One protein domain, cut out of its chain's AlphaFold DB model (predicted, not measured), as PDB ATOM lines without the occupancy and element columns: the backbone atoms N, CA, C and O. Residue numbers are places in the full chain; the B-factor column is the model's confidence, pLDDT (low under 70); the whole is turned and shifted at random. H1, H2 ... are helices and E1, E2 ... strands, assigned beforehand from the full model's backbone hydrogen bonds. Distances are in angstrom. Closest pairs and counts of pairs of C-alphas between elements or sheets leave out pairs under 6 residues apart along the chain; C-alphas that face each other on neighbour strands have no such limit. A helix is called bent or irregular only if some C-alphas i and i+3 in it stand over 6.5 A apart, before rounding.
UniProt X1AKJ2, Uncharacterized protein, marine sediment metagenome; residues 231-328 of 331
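This is residues 231 to 328 of the 331 residues of an uncharacterized protein of marine sediment metagenome (UniProt X1AKJ2). A small twisted sheet of four strands, E1 to E4, has the helix H2 over one face, and two more helices, H3 and H4, make a separate head well away from it at the end of a long link. A short helix, H1, sits off the sheet in the stretch between E3 and E4. The printed part has 98 residues with four named helices and four named strands, in the order E1 E2 E3 H1 E4 H2 H3 H4; the sheet's order is E1 - E2 - E3 - E4, all antiparallel, and the class is mixed, helices and strands. The whole is loose, with a radius of gyration of the C-alphas of 17.0 A, and its C-alphas span 52 by 26 by 20 A, only just elongated.

E1, residues 231 to 233, is an edge strand and forms a hairpin with E2, residues 245 to 251; N 232 and O 246 are 2.8 A apart, within hydrogen-bond range. E2 forms a second hairpin with E3, residues 255 to 261, where N 249 and O 258 are 2.8 A apart. E1, E2 and E3 are a meander, each strand the antiparallel neighbour of the one before. H1, residues 265 to 269, is not on the sheet. E4, residues 276 to 278, is the other edge strand, antiparallel to E3 at 158 degrees, with N 259 and O 277 at 2.8 A. From edge to edge the strands' lines turn by 83 degrees. H2, residues 282 to 290, is on the sheet at a height over the sheet of 10.8 A, over E3 and slantwise to the strands, at 36 degrees to E3 on the local plane. Residues 296 to 297 pair in parallel with residues 250 to 251 of E2. H3, residues 302 to 309, is apart from H2. H3 touches H4, residues 314 to 327, with the C-alphas of Leu 309 and Lys 317 closest at 5.9 A. Their lines stand at a steep tilt of 47 degrees, opposite ways. Every O i to N i+4 pair is within hydrogen-bond range in H1, H2 and H3, and 6 of 10 are in H4.

E1 begins at C-alpha 231, (-8.125, -44.484, 8.947). E2 is 19.7 A long, E3 18.0 A and H2 12.8 A. H4 is 20.4 A long and ends at C-alpha 327, (20.922, -63.262, 9.770); it is irregular, with C-alphas 315 and 318 7.1 A apart.

The two C-alphas farthest apart, of Glu 242 and Pro 313, are 52.6 A apart. The printed part has no cut; the links E1 to E2 and H2 to H3 are long. The mean pLDDT of the printed part is 86.4, and residues 242, 301 to 304, 306 and 327 to 328 are under 70.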
ATOM      1  N   MET A 231      -7.610 -45.276  10.058       96.81
ATOM      2  CA  MET A 231      -8.125 -44.484   8.947       96.81
ATOM      3  C   MET A 231      -8.442 -43.069   9.426       96.81
ATOM      4  O   MET A 231      -9.180 -42.888  10.395       96.81
ATOM      5  N   ILE A 232      -7.925 -42.074   8.719       95.38
ATOM      6  CA  ILE A 232      -8.157 -40.659   8.991       95.38
ATOM      7  C   ILE A 232      -8.639 -39.958   7.724       95.38
ATOM      8  O   ILE A 232      -8.301 -40.336   6.601       95.38
ATOM      9  N   ARG A 233      -9.451 -38.919   7.902       93.19
ATOM     10  CA  ARG A 233      -9.928 -38.097   6.790       93.19
ATOM     11  C   ARG A 233      -8.788 -37.211   6.284       93.19
ATOM     12  O   ARG A 233      -8.162 -36.523   7.089       93.19
ATOM     13  N   VAL A 234      -8.547 -37.199   4.974       92.56
ATOM     14  CA  VAL A 234      -7.611 -36.244   4.358       92.56
ATOM     15  C   VAL A 234      -8.240 -34.856   4.275       92.56
ATOM     16  O   VAL A 234      -9.464 -34.704   4.290       92.56
ATOM     17  N   HIS A 235      -7.415 -33.817   4.168       87.56
ATOM     18  CA  HIS A 235      -7.941 -32.486   3.880       87.56
ATOM     19  C   HIS A 235      -8.658 -32.494   2.512       87.56
ATOM     20  O   HIS A 235      -8.082 -33.008   1.555       87.56
ATOM     21  N   PRO A 236      -9.828 -31.844   2.345       84.62
ATOM     22  CA  PRO A 236     -10.561 -31.801   1.065       84.62
ATOM     23  C   PRO A 236      -9.793 -31.246  -0.149       84.62
ATOM     24  O   PRO A 236     -10.235 -31.381  -1.275       84.62
ATOM     25  N   ASN A 237      -8.637 -30.621   0.085       86.00
ATOM     26  CA  ASN A 237      -7.781 -30.016  -0.946       86.00
ATOM     27  C   ASN A 237      -6.454 -30.782  -1.088       86.00
ATOM     28  O   ASN A 237      -5.503 -30.278  -1.690       86.00
ATOM     29  N   PHE A 238      -6.323 -31.923  -0.412       86.19
ATOM     30  CA  PHE A 238      -5.166 -32.798  -0.532       86.19
ATOM     31  C   PHE A 238      -5.336 -33.757  -1.705       86.19
ATOM     32  O   PHE A 238      -4.389 -33.949  -2.459       86.19
ATOM     33  N   SER A 239      -6.545 -34.284  -1.891       82.00
ATOM     34  CA  SER A 239      -6.880 -35.121  -3.033       82.00
ATOM     35  C   SER A 239      -8.204 -34.714  -3.671       82.00
ATOM     36  O   SER A 239      -9.087 -34.183  -3.005       82.00
ATOM     37  N   TYR A 240      -8.320 -35.001  -4.967       70.81
ATOM     38  CA  TYR A 240      -9.525 -34.849  -5.775       70.81
ATOM     39  C   TYR A 240     -10.590 -35.922  -5.488       70.81
ATOM     40  O   TYR A 240     -11.717 -35.805  -5.961       70.81
ATOM     41  N   GLY A 241     -10.261 -36.979  -4.737       74.94
ATOM     42  CA  GLY A 241     -11.234 -37.989  -4.327       74.94
ATOM     43  C   GLY A 241     -12.109 -37.503  -3.170       74.94
ATOM     44  O   GLY A 241     -11.628 -37.420  -2.043       74.94
ATOM     45  N   GLU A 242     -13.404 -37.260  -3.414       68.44
ATOM     46  CA  GLU A 242     -14.366 -36.774  -2.400       68.44
ATOM     47  C   GLU A 242     -14.449 -37.647  -1.130       68.44
ATOM     48  O   GLU A 242     -14.819 -37.165  -0.058       68.44
ATOM     49  N   SER A 243     -14.072 -38.925  -1.232       77.62
ATOM     50  CA  SER A 243     -14.110 -39.911  -0.147       77.62
ATOM     51  C   SER A 243     -12.739 -40.450   0.269       77.62
ATOM     52  O   SER A 243     -12.679 -41.389   1.068       77.62
ATOM     53  N   GLU A 244     -11.644 -39.890  -0.255       88.12
ATOM     54  CA  GLU A 244     -10.311 -40.418   0.019       88.12
ATOM     55  C   GLU A 244      -9.949 -40.311   1.505       88.12
ATOM     56  O   GLU A 244     -10.209 -39.311   2.182       88.12
ATOM     57  N   LYS A 245      -9.349 -41.381   2.028       93.56
ATOM     58  CA  LYS A 245      -8.861 -41.459   3.401       93.56
ATOM     59  C   LYS A 245      -7.374 -41.770   3.387       93.56
ATOM     60  O   LYS A 245      -6.850 -42.384   2.465       93.56
ATOM     61  N   ALA A 246      -6.705 -41.367   4.454       95.81
ATOM     62  CA  ALA A 246      -5.360 -41.825   4.734       95.81
ATOM     63  C   ALA A 246      -5.406 -42.958   5.756       95.81
ATOM     64  O   ALA A 246      -6.258 -42.961   6.646       95.81
ATOM     65  N   ILE A 247      -4.465 -43.889   5.668       97.38
ATOM     66  CA  ILE A 247      -4.185 -44.878   6.703       97.38
ATOM     67  C   ILE A 247      -2.843 -44.533   7.339       97.38
ATOM     68  O   ILE A 247      -1.867 -44.256   6.638       97.38
ATOM     69  N   THR A 248      -2.784 -44.544   8.669       98.06
ATOM     70  CA  THR A 248      -1.523 -44.376   9.393       98.06
ATOM     71  C   THR A 248      -0.613 -45.588   9.223       98.06
ATOM     72  O   THR A 248      -1.041 -46.737   9.325       98.06
ATOM     73  N   LEU A 249       0.667 -45.313   8.987       97.88
ATOM     74  CA  LEU A 249       1.730 -46.305   8.899       97.88
ATOM     75  C   LEU A 249       2.446 -46.386  10.239       97.88
ATOM     76  O   LEU A 249       2.960 -45.377  10.733       97.88
ATOM     77  N   ILE A 250       2.482 -47.583  10.822       97.06
ATOM     78  CA  ILE A 250       2.969 -47.804  12.186       97.06
ATOM     79  C   ILE A 250       4.203 -48.697  12.170       97.06
ATOM     80  O   ILE A 250       4.205 -49.745  11.536       97.06
ATOM     81  N   ARG A 251       5.235 -48.343  12.933       94.94
ATOM     82  CA  ARG A 251       6.386 -49.210  13.211       94.94
ATOM     83  C   ARG A 251       6.250 -49.833  14.597       94.94
ATOM     84  O   ARG A 251       6.158 -49.115  15.599       94.94
ATOM     85  N   LYS A 252       6.302 -51.169  14.683       92.31
ATOM     86  CA  LYS A 252       6.174 -51.906  15.959       92.31
ATOM     87  C   LYS A 252       7.178 -51.404  17.007       92.31
ATOM     88  O   LYS A 252       8.390 -51.416  16.789       92.31
ATOM     89  N   GLY A 253       6.670 -50.997  18.172       88.88
ATOM     90  CA  GLY A 253       7.473 -50.489  19.291       88.88
ATOM     91  C   GLY A 253       8.008 -49.060  19.124       88.88
ATOM     92  O   GLY A 253       8.803 -48.627  19.955       88.88
ATOM     93  N   TYR A 254       7.603 -48.343  18.071       91.50
ATOM     94  CA  TYR A 254       7.921 -46.929  17.856       91.50
ATOM     95  C   TYR A 254       6.656 -46.071  17.720       91.50
ATOM     96  O   TYR A 254       6.588 -45.019  18.347       91.50
ATOM     97  N   GLY A 255       5.657 -46.543  16.968       95.56
ATOM     98  CA  GLY A 255       4.420 -45.814  16.685       95.56
ATOM     99  C   GLY A 255       4.381 -45.292  15.249       95.56
ATOM    100  O   GLY A 255       4.925 -45.928  14.343       95.56
ATOM    101  N   LEU A 256       3.745 -44.143  15.043       97.19
ATOM    102  CA  LEU A 256       3.570 -43.498  13.742       97.19
ATOM    103  C   LEU A 256       4.899 -43.240  13.014       97.19
ATOM    104  O   LEU A 256       5.830 -42.675  13.587       97.19
ATOM    105  N   ILE A 257       4.957 -43.597  11.729       95.25
ATOM    106  CA  ILE A 257       6.078 -43.274  10.828       95.25
ATOM    107  C   ILE A 257       5.641 -42.609   9.521       95.25
ATOM    108  O   ILE A 257       6.481 -42.072   8.802       95.25
ATOM    109  N   GLY A 258       4.347 -42.627   9.202       96.12
ATOM    110  CA  GLY A 258       3.840 -42.079   7.952       96.12
ATOM    111  C   GLY A 258       2.333 -42.203   7.791       96.12
ATOM    112  O   GLY A 258       1.619 -42.665   8.680       96.12
ATOM    113  N   LEU A 259       1.879 -41.803   6.614       96.69
ATOM    114  CA  LEU A 259       0.534 -41.945   6.086       96.69
ATOM    115  C   LEU A 259       0.635 -42.513   4.671       96.69
ATOM    116  O   LEU A 259       1.594 -42.220   3.954       96.69
ATOM    117  N   LYS A 260      -0.380 -43.257   4.252       95.44
ATOM    118  CA  LYS A 260      -0.613 -43.586   2.843       95.44
ATOM    119  C   LYS A 260      -2.092 -43.490   2.504       95.44
ATOM    120  O   LYS A 260      -2.916 -43.408   3.415       95.44
ATOM    121  N   ASP A 261      -2.425 -43.532   1.226       94.56
ATOM    122  CA  ASP A 261      -3.805 -43.718   0.787       94.56
ATOM    123  C   ASP A 261      -4.412 -45.041   1.296       94.56
ATOM    124  O   ASP A 261      -3.719 -45.999   1.667       94.56
ATOM    125  N   ASN A 262      -5.740 -45.103   1.283       94.12
ATOM    126  CA  ASN A 262      -6.497 -46.302   1.618       94.12
ATOM    127  C   ASN A 262      -6.886 -47.158   0.396       94.12
ATOM    128  O   ASN A 262      -7.801 -47.975   0.520       94.12
ATOM    129  N   TRP A 263      -6.248 -46.964  -0.762       92.25
ATOM    130  CA  TRP A 263      -6.579 -47.687  -1.988       92.25
ATOM    131  C   TRP A 263      -6.170 -49.152  -1.901       92.25
ATOM    132  O   TRP A 263      -5.094 -49.500  -1.405       92.25
ATOM    133  N   THR A 264      -7.051 -50.017  -2.401       90.88
ATOM    134  CA  THR A 264      -6.759 -51.438  -2.593       90.88
ATOM    135  C   THR A 264      -5.970 -51.654  -3.881       90.88
ATOM    136  O   THR A 264      -5.968 -50.812  -4.783       90.88
ATOM    137  N   THR A 265      -5.367 -52.836  -4.024       90.31
ATOM    138  CA  THR A 265      -4.733 -53.244  -5.288       90.31
ATOM    139  C   THR A 265      -5.695 -53.120  -6.482       90.31
ATOM    140  O   THR A 265      -5.305 -52.673  -7.559       90.31
ATOM    141  N   LYS A 266      -6.983 -53.435  -6.275       92.62
ATOM    142  CA  LYS A 266      -8.032 -53.305  -7.295       92.62
ATOM    143  C   LYS A 266      -8.315 -51.844  -7.659       92.62
ATOM    144  O   LYS A 266      -8.486 -51.530  -8.831       92.62
ATOM    145  N   ASP A 267      -8.354 -50.945  -6.678       91.81
ATOM    146  CA  ASP A 267      -8.570 -49.514  -6.923       91.81
ATOM    147  C   ASP A 267      -7.437 -48.911  -7.760       91.81
ATOM    148  O   ASP A 267      -7.688 -48.132  -8.681       91.81
ATOM    149  N   ILE A 268      -6.198 -49.317  -7.479       91.06
ATOM    150  CA  ILE A 268      -5.015 -48.887  -8.232       91.06
ATOM    151  C   ILE A 268      -5.067 -49.412  -9.668       91.06
ATOM    152  O   ILE A 268      -4.842 -48.651 -10.607       91.06
ATOM    153  N   GLN A 269      -5.437 -50.683  -9.863       93.44
ATOM    154  CA  GLN A 269      -5.664 -51.252 -11.199       93.44
ATOM    155  C   GLN A 269      -6.759 -50.502 -11.976       93.44
ATOM    156  O   GLN A 269      -6.677 -50.388 -13.195       93.44
ATOM    157  N   ASN A 270      -7.737 -49.929 -11.271       93.94
ATOM    158  CA  ASN A 270      -8.790 -49.083 -11.840       93.94
ATOM    159  C   ASN A 270      -8.375 -47.604 -12.003       93.94
ATOM    160  O   ASN A 270      -9.230 -46.745 -12.224       93.94
ATOM    161  N   GLY A 271      -7.083 -47.285 -11.886       91.75
ATOM    162  CA  GLY A 271      -6.535 -45.958 -12.172       91.75
ATOM    163  C   GLY A 271      -6.464 -45.001 -10.981       91.75
ATOM    164  O   GLY A 271      -6.190 -43.817 -11.181       91.75
ATOM    165  N   LYS A 272      -6.690 -45.462  -9.740       91.31
ATOM    166  CA  LYS A 272      -6.366 -44.646  -8.555       91.31
ATOM    167  C   LYS A 272      -4.850 -44.503  -8.411       91.31
ATOM    168  O   LYS A 272      -4.106 -45.459  -8.604       91.31
ATOM    169  N   ILE A 273      -4.402 -43.301  -8.056       90.69
ATOM    170  CA  ILE A 273      -2.978 -42.987  -7.903       90.69
ATOM    171  C   ILE A 273      -2.591 -43.190  -6.432       90.69
ATOM    172  O   ILE A 273      -3.103 -42.458  -5.580       90.69
ATOM    173  N   PRO A 274      -1.708 -44.153  -6.116       92.31
ATOM    174  CA  PRO A 274      -1.240 -44.350  -4.753       92.31
ATOM    175  C   PRO A 274      -0.299 -43.220  -4.321       92.31
ATOM    176  O   PRO A 274       0.460 -42.672  -5.124       92.31
ATOM    177  N   TRP A 275      -0.304 -42.906  -3.032       92.75
ATOM    178  CA  TRP A 275       0.637 -41.979  -2.418       92.75
ATOM    179  C   TRP A 275       0.951 -42.386  -0.983       92.75
ATOM    180  O   TRP A 275       0.169 -43.012  -0.270       92.75
ATOM    181  N   HIS A 276       2.127 -41.973  -0.536       93.50
ATOM    182  CA  HIS A 276       2.557 -42.120   0.840       93.50
ATOM    183  C   HIS A 276       3.449 -40.950   1.226       93.50
ATOM    184  O   HIS A 276       4.142 -40.361   0.398       93.50
ATOM    185  N   VAL A 277       3.428 -40.606   2.506       93.56
ATOM    186  CA  VAL A 277       4.237 -39.533   3.077       93.56
ATOM    187  C   VAL A 277       4.668 -39.942   4.475       93.56
ATOM    188  O   VAL A 277       3.870 -40.437   5.266       93.56
ATOM    189  N   GLY A 278       5.942 -39.772   4.797       92.75
ATOM    190  CA  GLY A 278       6.451 -40.197   6.091       92.75
ATOM    191  C   GLY A 278       7.962 -40.173   6.183       92.75
ATOM    192  O   GLY A 278       8.661 -39.806   5.240       92.75
ATOM    193  N   LEU A 279       8.450 -40.579   7.349       88.19
ATOM    194  CA  LEU A 279       9.866 -40.715   7.657       88.19
ATOM    195  C   LEU A 279      10.252 -42.191   7.563       88.19
ATOM    196  O   LEU A 279      10.339 -42.908   8.568       88.19
ATOM    197  N   PHE A 280      10.455 -42.639   6.328       88.75
ATOM    198  CA  PHE A 280      10.829 -44.015   6.029       88.75
ATOM    199  C   PHE A 280      12.339 -44.184   6.011       88.75
ATOM    200  O   PHE A 280      13.097 -43.343   5.526       88.75
ATOM    201  N   ARG A 281      12.777 -45.339   6.489       85.69
ATOM    202  CA  ARG A 281      14.124 -45.840   6.233       85.69
ATOM    203  C   ARG A 281      14.185 -46.431   4.838       85.69
ATOM    204  O   ARG A 281      13.159 -46.830   4.293       85.69
ATOM    205  N   SER A 282      15.393 -46.564   4.293       80.75
ATOM    206  CA  SER A 282      15.583 -47.099   2.940       80.75
ATOM    207  C   SER A 282      14.868 -48.442   2.740       80.75
ATOM    208  O   SER A 282      14.084 -48.573   1.811       80.75
ATOM    209  N   TYR A 283      15.019 -49.389   3.675       82.25
ATOM    210  CA  TYR A 283      14.346 -50.694   3.579       82.25
ATOM    211  C   TYR A 283      12.820 -50.622   3.758       82.25
ATOM    212  O   TYR A 283      12.101 -51.462   3.233       82.25
ATOM    213  N   GLU A 284      12.301 -49.648   4.511       88.44
ATOM    214  CA  GLU A 284      10.852 -49.487   4.696       88.44
ATOM    215  C   GLU A 284      10.211 -48.944   3.424       88.44
ATOM    216  O   GLU A 284       9.114 -49.363   3.066       88.44
ATOM    217  N   LYS A 285      10.924 -48.064   2.712       86.31
ATOM    218  CA  LYS A 285      10.529 -47.606   1.381       86.31
ATOM    219  C   LYS A 285      10.452 -48.793   0.417       86.31
ATOM    220  O   LYS A 285       9.439 -48.941  -0.254       86.31
ATOM    221  N   ASP A 286      11.443 -49.686   0.428       84.75
ATOM    222  CA  ASP A 286      11.420 -50.903  -0.397       84.75
ATOM    223  C   ASP A 286      10.217 -51.804  -0.069       84.75
ATOM    224  O   ASP A 286       9.542 -52.289  -0.973       84.75
ATOM    225  N   ILE A 287       9.913 -52.017   1.217       88.56
ATOM    226  CA  ILE A 287       8.751 -52.816   1.631       88.56
ATOM    227  C   ILE A 287       7.446 -52.176   1.136       88.56
ATOM    228  O   ILE A 287       6.603 -52.870   0.576       88.56
ATOM    229  N   LEU A 288       7.293 -50.860   1.308       89.81
ATOM    230  CA  LEU A 288       6.093 -50.127   0.898       89.81
ATOM    231  C   LEU A 288       5.881 -50.156  -0.621       89.81
ATOM    232  O   LEU A 288       4.753 -50.295  -1.081       89.81
ATOM    233  N   MET A 289       6.964 -50.071  -1.396       86.62
ATOM    234  CA  MET A 289       6.915 -50.143  -2.859       86.62
ATOM    235  C   MET A 289       6.563 -51.547  -3.373       86.62
ATOM    236  O   MET A 289       5.963 -51.666  -4.436       86.62
ATOM    237  N   ASN A 290       6.922 -52.600  -2.632       88.00
ATOM    238  CA  ASN A 290       6.633 -53.990  -3.004       88.00
ATOM    239  C   ASN A 290       5.297 -54.510  -2.449       88.00
ATOM    240  O   ASN A 290       4.774 -55.506  -2.941       88.00
ATOM    241  N   ASN A 291       4.745 -53.863  -1.421       91.19
ATOM    242  CA  ASN A 291       3.470 -54.225  -0.817       91.19
ATOM    243  C   ASN A 291       2.687 -52.963  -0.441       91.19
ATOM    244  O   ASN A 291       2.829 -52.441   0.664       91.19
ATOM    245  N   HIS A 292       1.817 -52.506  -1.343       89.56
ATOM    246  CA  HIS A 292       1.006 -51.304  -1.118       89.56
ATOM    247  C   HIS A 292       0.036 -51.435   0.061       89.56
ATOM    248  O   HIS A 292      -0.353 -50.438   0.665       89.56
ATOM    249  N   GLU A 293      -0.374 -52.652   0.409       92.00
ATOM    250  CA  GLU A 293      -1.344 -52.900   1.477       92.00
ATOM    251  C   GLU A 293      -0.693 -52.910   2.867       92.00
ATOM    252  O   GLU A 293      -1.394 -52.939   3.882       92.00
ATOM    253  N   ILE A 294       0.642 -52.820   2.949       94.62
ATOM    254  CA  ILE A 294       1.324 -52.764   4.236       94.62
ATOM    255  C   ILE A 294       0.969 -51.485   5.000       94.62
ATOM    256  O   ILE A 294       1.057 -50.362   4.504       94.62
ATOM    257  N   VAL A 295       0.586 -51.673   6.261       96.12
ATOM    258  CA  VAL A 295       0.265 -50.582   7.194       96.12
ATOM    259  C   VAL A 295       0.993 -50.711   8.535       96.12
ATOM    260  O   VAL A 295       1.055 -49.757   9.312       96.12
ATOM    261  N   VAL A 296       1.604 -51.873   8.798       96.50
ATOM    262  CA  VAL A 296       2.407 -52.141   9.996       96.50
ATOM    263  C   VAL A 296       3.781 -52.657   9.591       96.50
ATOM    264  O   VAL A 296       3.913 -53.743   9.039       96.50
ATOM    265  N   PHE A 297       4.809 -51.896   9.942       93.25
ATOM    266  CA  PHE A 297       6.208 -52.220   9.723       93.25
ATOM    267  C   PHE A 297       6.796 -52.983  10.914       93.25
ATOM    268  O   PHE A 297       6.400 -52.760  12.073       93.25
ATOM    269  N   PRO A 298       7.777 -53.868  10.664       89.50
ATOM    270  CA  PRO A 298       8.467 -54.580  11.726       89.50
ATOM    271  C   PRO A 298       9.187 -53.609  12.666       89.50
ATOM    272  O   PRO A 298       9.444 -52.445  12.351       89.50
ATOM    273  N   LYS A 299       9.534 -54.102  13.860       87.38
ATOM    274  CA  LYS A 299      10.356 -53.332  14.796       87.38
ATOM    275  C   LYS A 299      11.662 -52.968  14.105       87.38
ATOM    276  O   LYS A 299      12.244 -53.802  13.420       87.38
ATOM    277  N   ASP A 300      12.142 -51.757  14.351       79.31
ATOM    278  CA  ASP A 300      13.452 -51.331  13.882       79.31
ATOM    279  C   ASP A 300      14.547 -52.313  14.351       79.31
ATOM    280  O   ASP A 300      14.946 -52.334  15.521       79.31
ATOM    281  N   ARG A 301      15.021 -53.133  13.409       69.75
ATOM    282  CA  ARG A 301      16.194 -54.002  13.560       69.75
ATOM    283  C   ARG A 301      17.459 -53.336  13.014       69.75
ATOM    284  O   ARG A 301      18.558 -53.733  13.400       69.75
ATOM    285  N   LEU A 302      17.315 -52.291  12.193       64.50
ATOM    286  CA  LEU A 302      18.433 -51.557  11.610       64.50
ATOM    287  C   LEU A 302      19.284 -50.862  12.662       64.50
ATOM    288  O   LEU A 302      20.491 -50.859  12.504       64.50
ATOM    289  N   LYS A 303      18.733 -50.374  13.778       63.69
ATOM    290  CA  LYS A 303      19.574 -49.757  14.818       63.69
ATOM    291  C   LYS A 303      20.637 -50.723  15.351       63.69
ATOM    292  O   LYS A 303      21.748 -50.301  15.645       63.69
ATOM    293  N   LYS A 304      20.331 -52.025  15.439       66.31
ATOM    294  CA  LYS A 304      21.324 -53.050  15.808       66.31
ATOM    295  C   LYS A 304      22.348 -53.258  14.695       66.31
ATOM    296  O   LYS A 304      23.539 -53.270  14.976       66.31
ATOM    297  N   VAL A 305      21.887 -53.366  13.451       70.25
ATOM    298  CA  VAL A 305      22.747 -53.531  12.269       70.25
ATOM    299  C   VAL A 305      23.666 -52.321  12.080       70.25
ATOM    300  O   VAL A 305      24.861 -52.499  11.924       70.25
ATOM    301  N   GLU A 306      23.166 -51.094  12.184       68.38
ATOM    302  CA  GLU A 306      23.943 -49.852  12.122       68.38
ATOM    303  C   GLU A 306      24.946 -49.734  13.266       68.38
ATOM    304  O   GLU A 306      26.074 -49.305  13.038       68.38
ATOM    305  N   ILE A 307      24.572 -50.124  14.493       70.88
ATOM    306  CA  ILE A 307      25.524 -50.202  15.610       70.88
ATOM    307  C   ILE A 307      26.655 -51.165  15.257       70.88
ATOM    308  O   ILE A 307      27.811 -50.798  15.430       70.88
ATOM    309  N   ILE A 308      26.340 -52.350  14.726       74.69
ATOM    310  CA  ILE A 308      27.349 -53.321  14.287       74.69
ATOM    311  C   ILE A 308      28.212 -52.707  13.177       74.69
ATOM    312  O   ILE A 308      29.431 -52.686  13.296       74.69
ATOM    313  N   LEU A 309      27.599 -52.114  12.148       76.06
ATOM    314  CA  LEU A 309      28.292 -51.500  11.015       76.06
ATOM    315  C   LEU A 309      29.209 -50.341  11.413       76.06
ATOM    316  O   LEU A 309      30.199 -50.110  10.727       76.06
ATOM    317  N   LYS A 310      28.930 -49.611  12.502       78.00
ATOM    318  CA  LYS A 310      29.811 -48.536  12.998       78.00
ATOM    319  C   LYS A 310      31.204 -49.032  13.396       78.00
ATOM    320  O   LYS A 310      32.126 -48.224  13.385       78.00
ATOM    321  N   PHE A 311      31.364 -50.320  13.697       81.81
ATOM    322  CA  PHE A 311      32.659 -50.924  14.025       81.81
ATOM    323  C   PHE A 311      33.462 -51.368  12.798       81.81
ATOM    324  O   PHE A 311      34.620 -51.750  12.937       81.81
ATOM    325  N   PHE A 312      32.876 -51.303  11.602       82.00
ATOM    326  CA  PHE A 312      33.524 -51.740  10.373       82.00
ATOM    327  C   PHE A 312      33.945 -50.536   9.512       82.00
ATOM    328  O   PHE A 312      33.159 -49.597   9.333       82.00
ATOM    329  N   PRO A 313      35.166 -50.542   8.941       85.44
ATOM    330  CA  PRO A 313      35.589 -49.571   7.937       85.44
ATOM    331  C   PRO A 313      34.618 -49.492   6.757       85.44
ATOM    332  O   PRO A 313      34.013 -50.491   6.366       85.44
ATOM    333  N   TYR A 314      34.507 -48.308   6.147       79.56
ATOM    334  CA  TYR A 314      33.584 -48.051   5.034       79.56
ATOM    335  C   TYR A 314      33.704 -49.077   3.897       79.56
ATOM    336  O   TYR A 314      32.686 -49.541   3.389       79.56
ATOM    337  N   ILE A 315      34.935 -49.489   3.579       87.06
ATOM    338  CA  ILE A 315      35.256 -50.441   2.507       87.06
ATOM    339  C   ILE A 315      34.522 -51.778   2.689       87.06
ATOM    340  O   ILE A 315      34.003 -52.323   1.721       87.06
ATOM    341  N   ILE A 316      34.403 -52.267   3.926       89.25
ATOM    342  CA  ILE A 316      33.784 -53.569   4.217       89.25
ATOM    343  C   ILE A 316      32.354 -53.456   4.757       89.25
ATOM    344  O   ILE A 316      31.658 -54.464   4.877       89.25
ATOM    345  N   LYS A 317      31.853 -52.239   5.029       82.94
ATOM    346  CA  LYS A 317      30.475 -52.028   5.515       82.94
ATOM    347  C   LYS A 317      29.432 -52.654   4.597       82.94
ATOM    348  O   LYS A 317      28.459 -53.212   5.093       82.94
ATOM    349  N   ARG A 318      29.620 -52.576   3.276       81.25
ATOM    350  CA  ARG A 318      28.682 -53.150   2.300       81.25
ATOM    351  C   ARG A 318      28.615 -54.675   2.402       81.25
ATOM    352  O   ARG A 318      27.523 -55.235   2.390       81.25
ATOM    353  N   GLU A 319      29.757 -55.343   2.538       87.31
ATOM    354  CA  GLU A 319      29.822 -56.803   2.668       87.31
ATOM    355  C   GLU A 319      29.228 -57.273   3.995       87.31
ATOM    356  O   GLU A 319      28.384 -58.169   4.017       87.31
ATOM    357  N   VAL A 320      29.584 -56.600   5.092       84.25
ATOM    358  CA  VAL A 320      29.033 -56.881   6.422       84.25
ATOM    359  C   VAL A 320      27.525 -56.638   6.447       84.25
ATOM    360  O   VAL A 320      26.789 -57.445   7.007       84.25
ATOM    361  N   PHE A 321      27.030 -55.579   5.801       80.62
ATOM    362  CA  PHE A 321      25.593 -55.325   5.689       80.62
ATOM    363  C   PHE A 321      24.874 -56.448   4.935       80.62
ATOM    364  O   PHE A 321      23.857 -56.952   5.413       80.62
ATOM    365  N   ASN A 322      25.422 -56.890   3.800       80.62
ATOM    366  CA  ASN A 322      24.867 -57.999   3.025       80.62
ATOM    367  C   ASN A 322      24.868 -59.317   3.812       80.62
ATOM    368  O   ASN A 322      23.936 -60.110   3.687       80.62
ATOM    369  N   LEU A 323      25.884 -59.545   4.646       84.19
ATOM    370  CA  LEU A 323      25.947 -60.702   5.532       84.19
ATOM    371  C   LEU A 323      24.891 -60.606   6.641       84.19
ATOM    372  O   LEU A 323      24.120 -61.540   6.844       84.19
ATOM    373  N   LEU A 324      24.791 -59.454   7.308       79.94
ATOM    374  CA  LEU A 324      23.797 -59.201   8.353       79.94
ATOM    375  C   LEU A 324      22.364 -59.311   7.826       79.94
ATOM    376  O   LEU A 324      21.502 -59.794   8.552       79.94
ATOM    377  N   LYS A 325      22.120 -58.955   6.560       74.06
ATOM    378  CA  LYS A 325      20.825 -59.136   5.885       74.06
ATOM    379  C   LYS A 325      20.370 -60.601   5.838       74.06
ATOM    380  O   LYS A 325      19.170 -60.846   5.850       74.06
ATOM    381  N   LYS A 326      21.300 -61.567   5.847       75.06
ATOM    382  CA  LYS A 326      20.983 -63.008   5.915       75.06
ATOM    383  C   LYS A 326      20.570 -63.463   7.320       75.06
ATOM    384  O   LYS A 326      19.725 -64.337   7.447       75.06
ATOM    385  N   TYR A 327      21.163 -62.881   8.365       67.81
ATOM    386  CA  TYR A 327      20.922 -63.262   9.770       67.81
ATOM    387  C   TYR A 327      19.817 -62.450  10.448       67.81
ATOM    388  O   TYR A 327      19.228 -62.883  11.437       67.81
ATOM    389  N   TYR A 328      19.531 -61.271   9.912       65.25
ATOM    390  CA  TYR A 328      18.400 -60.439  10.278       65.25
ATOM    391  C   TYR A 328      17.475 -60.342   9.065       65.25
ATOM    392  O   TYR A 328      17.440 -59.279   8.443       65.25
TER     393      TYR A 328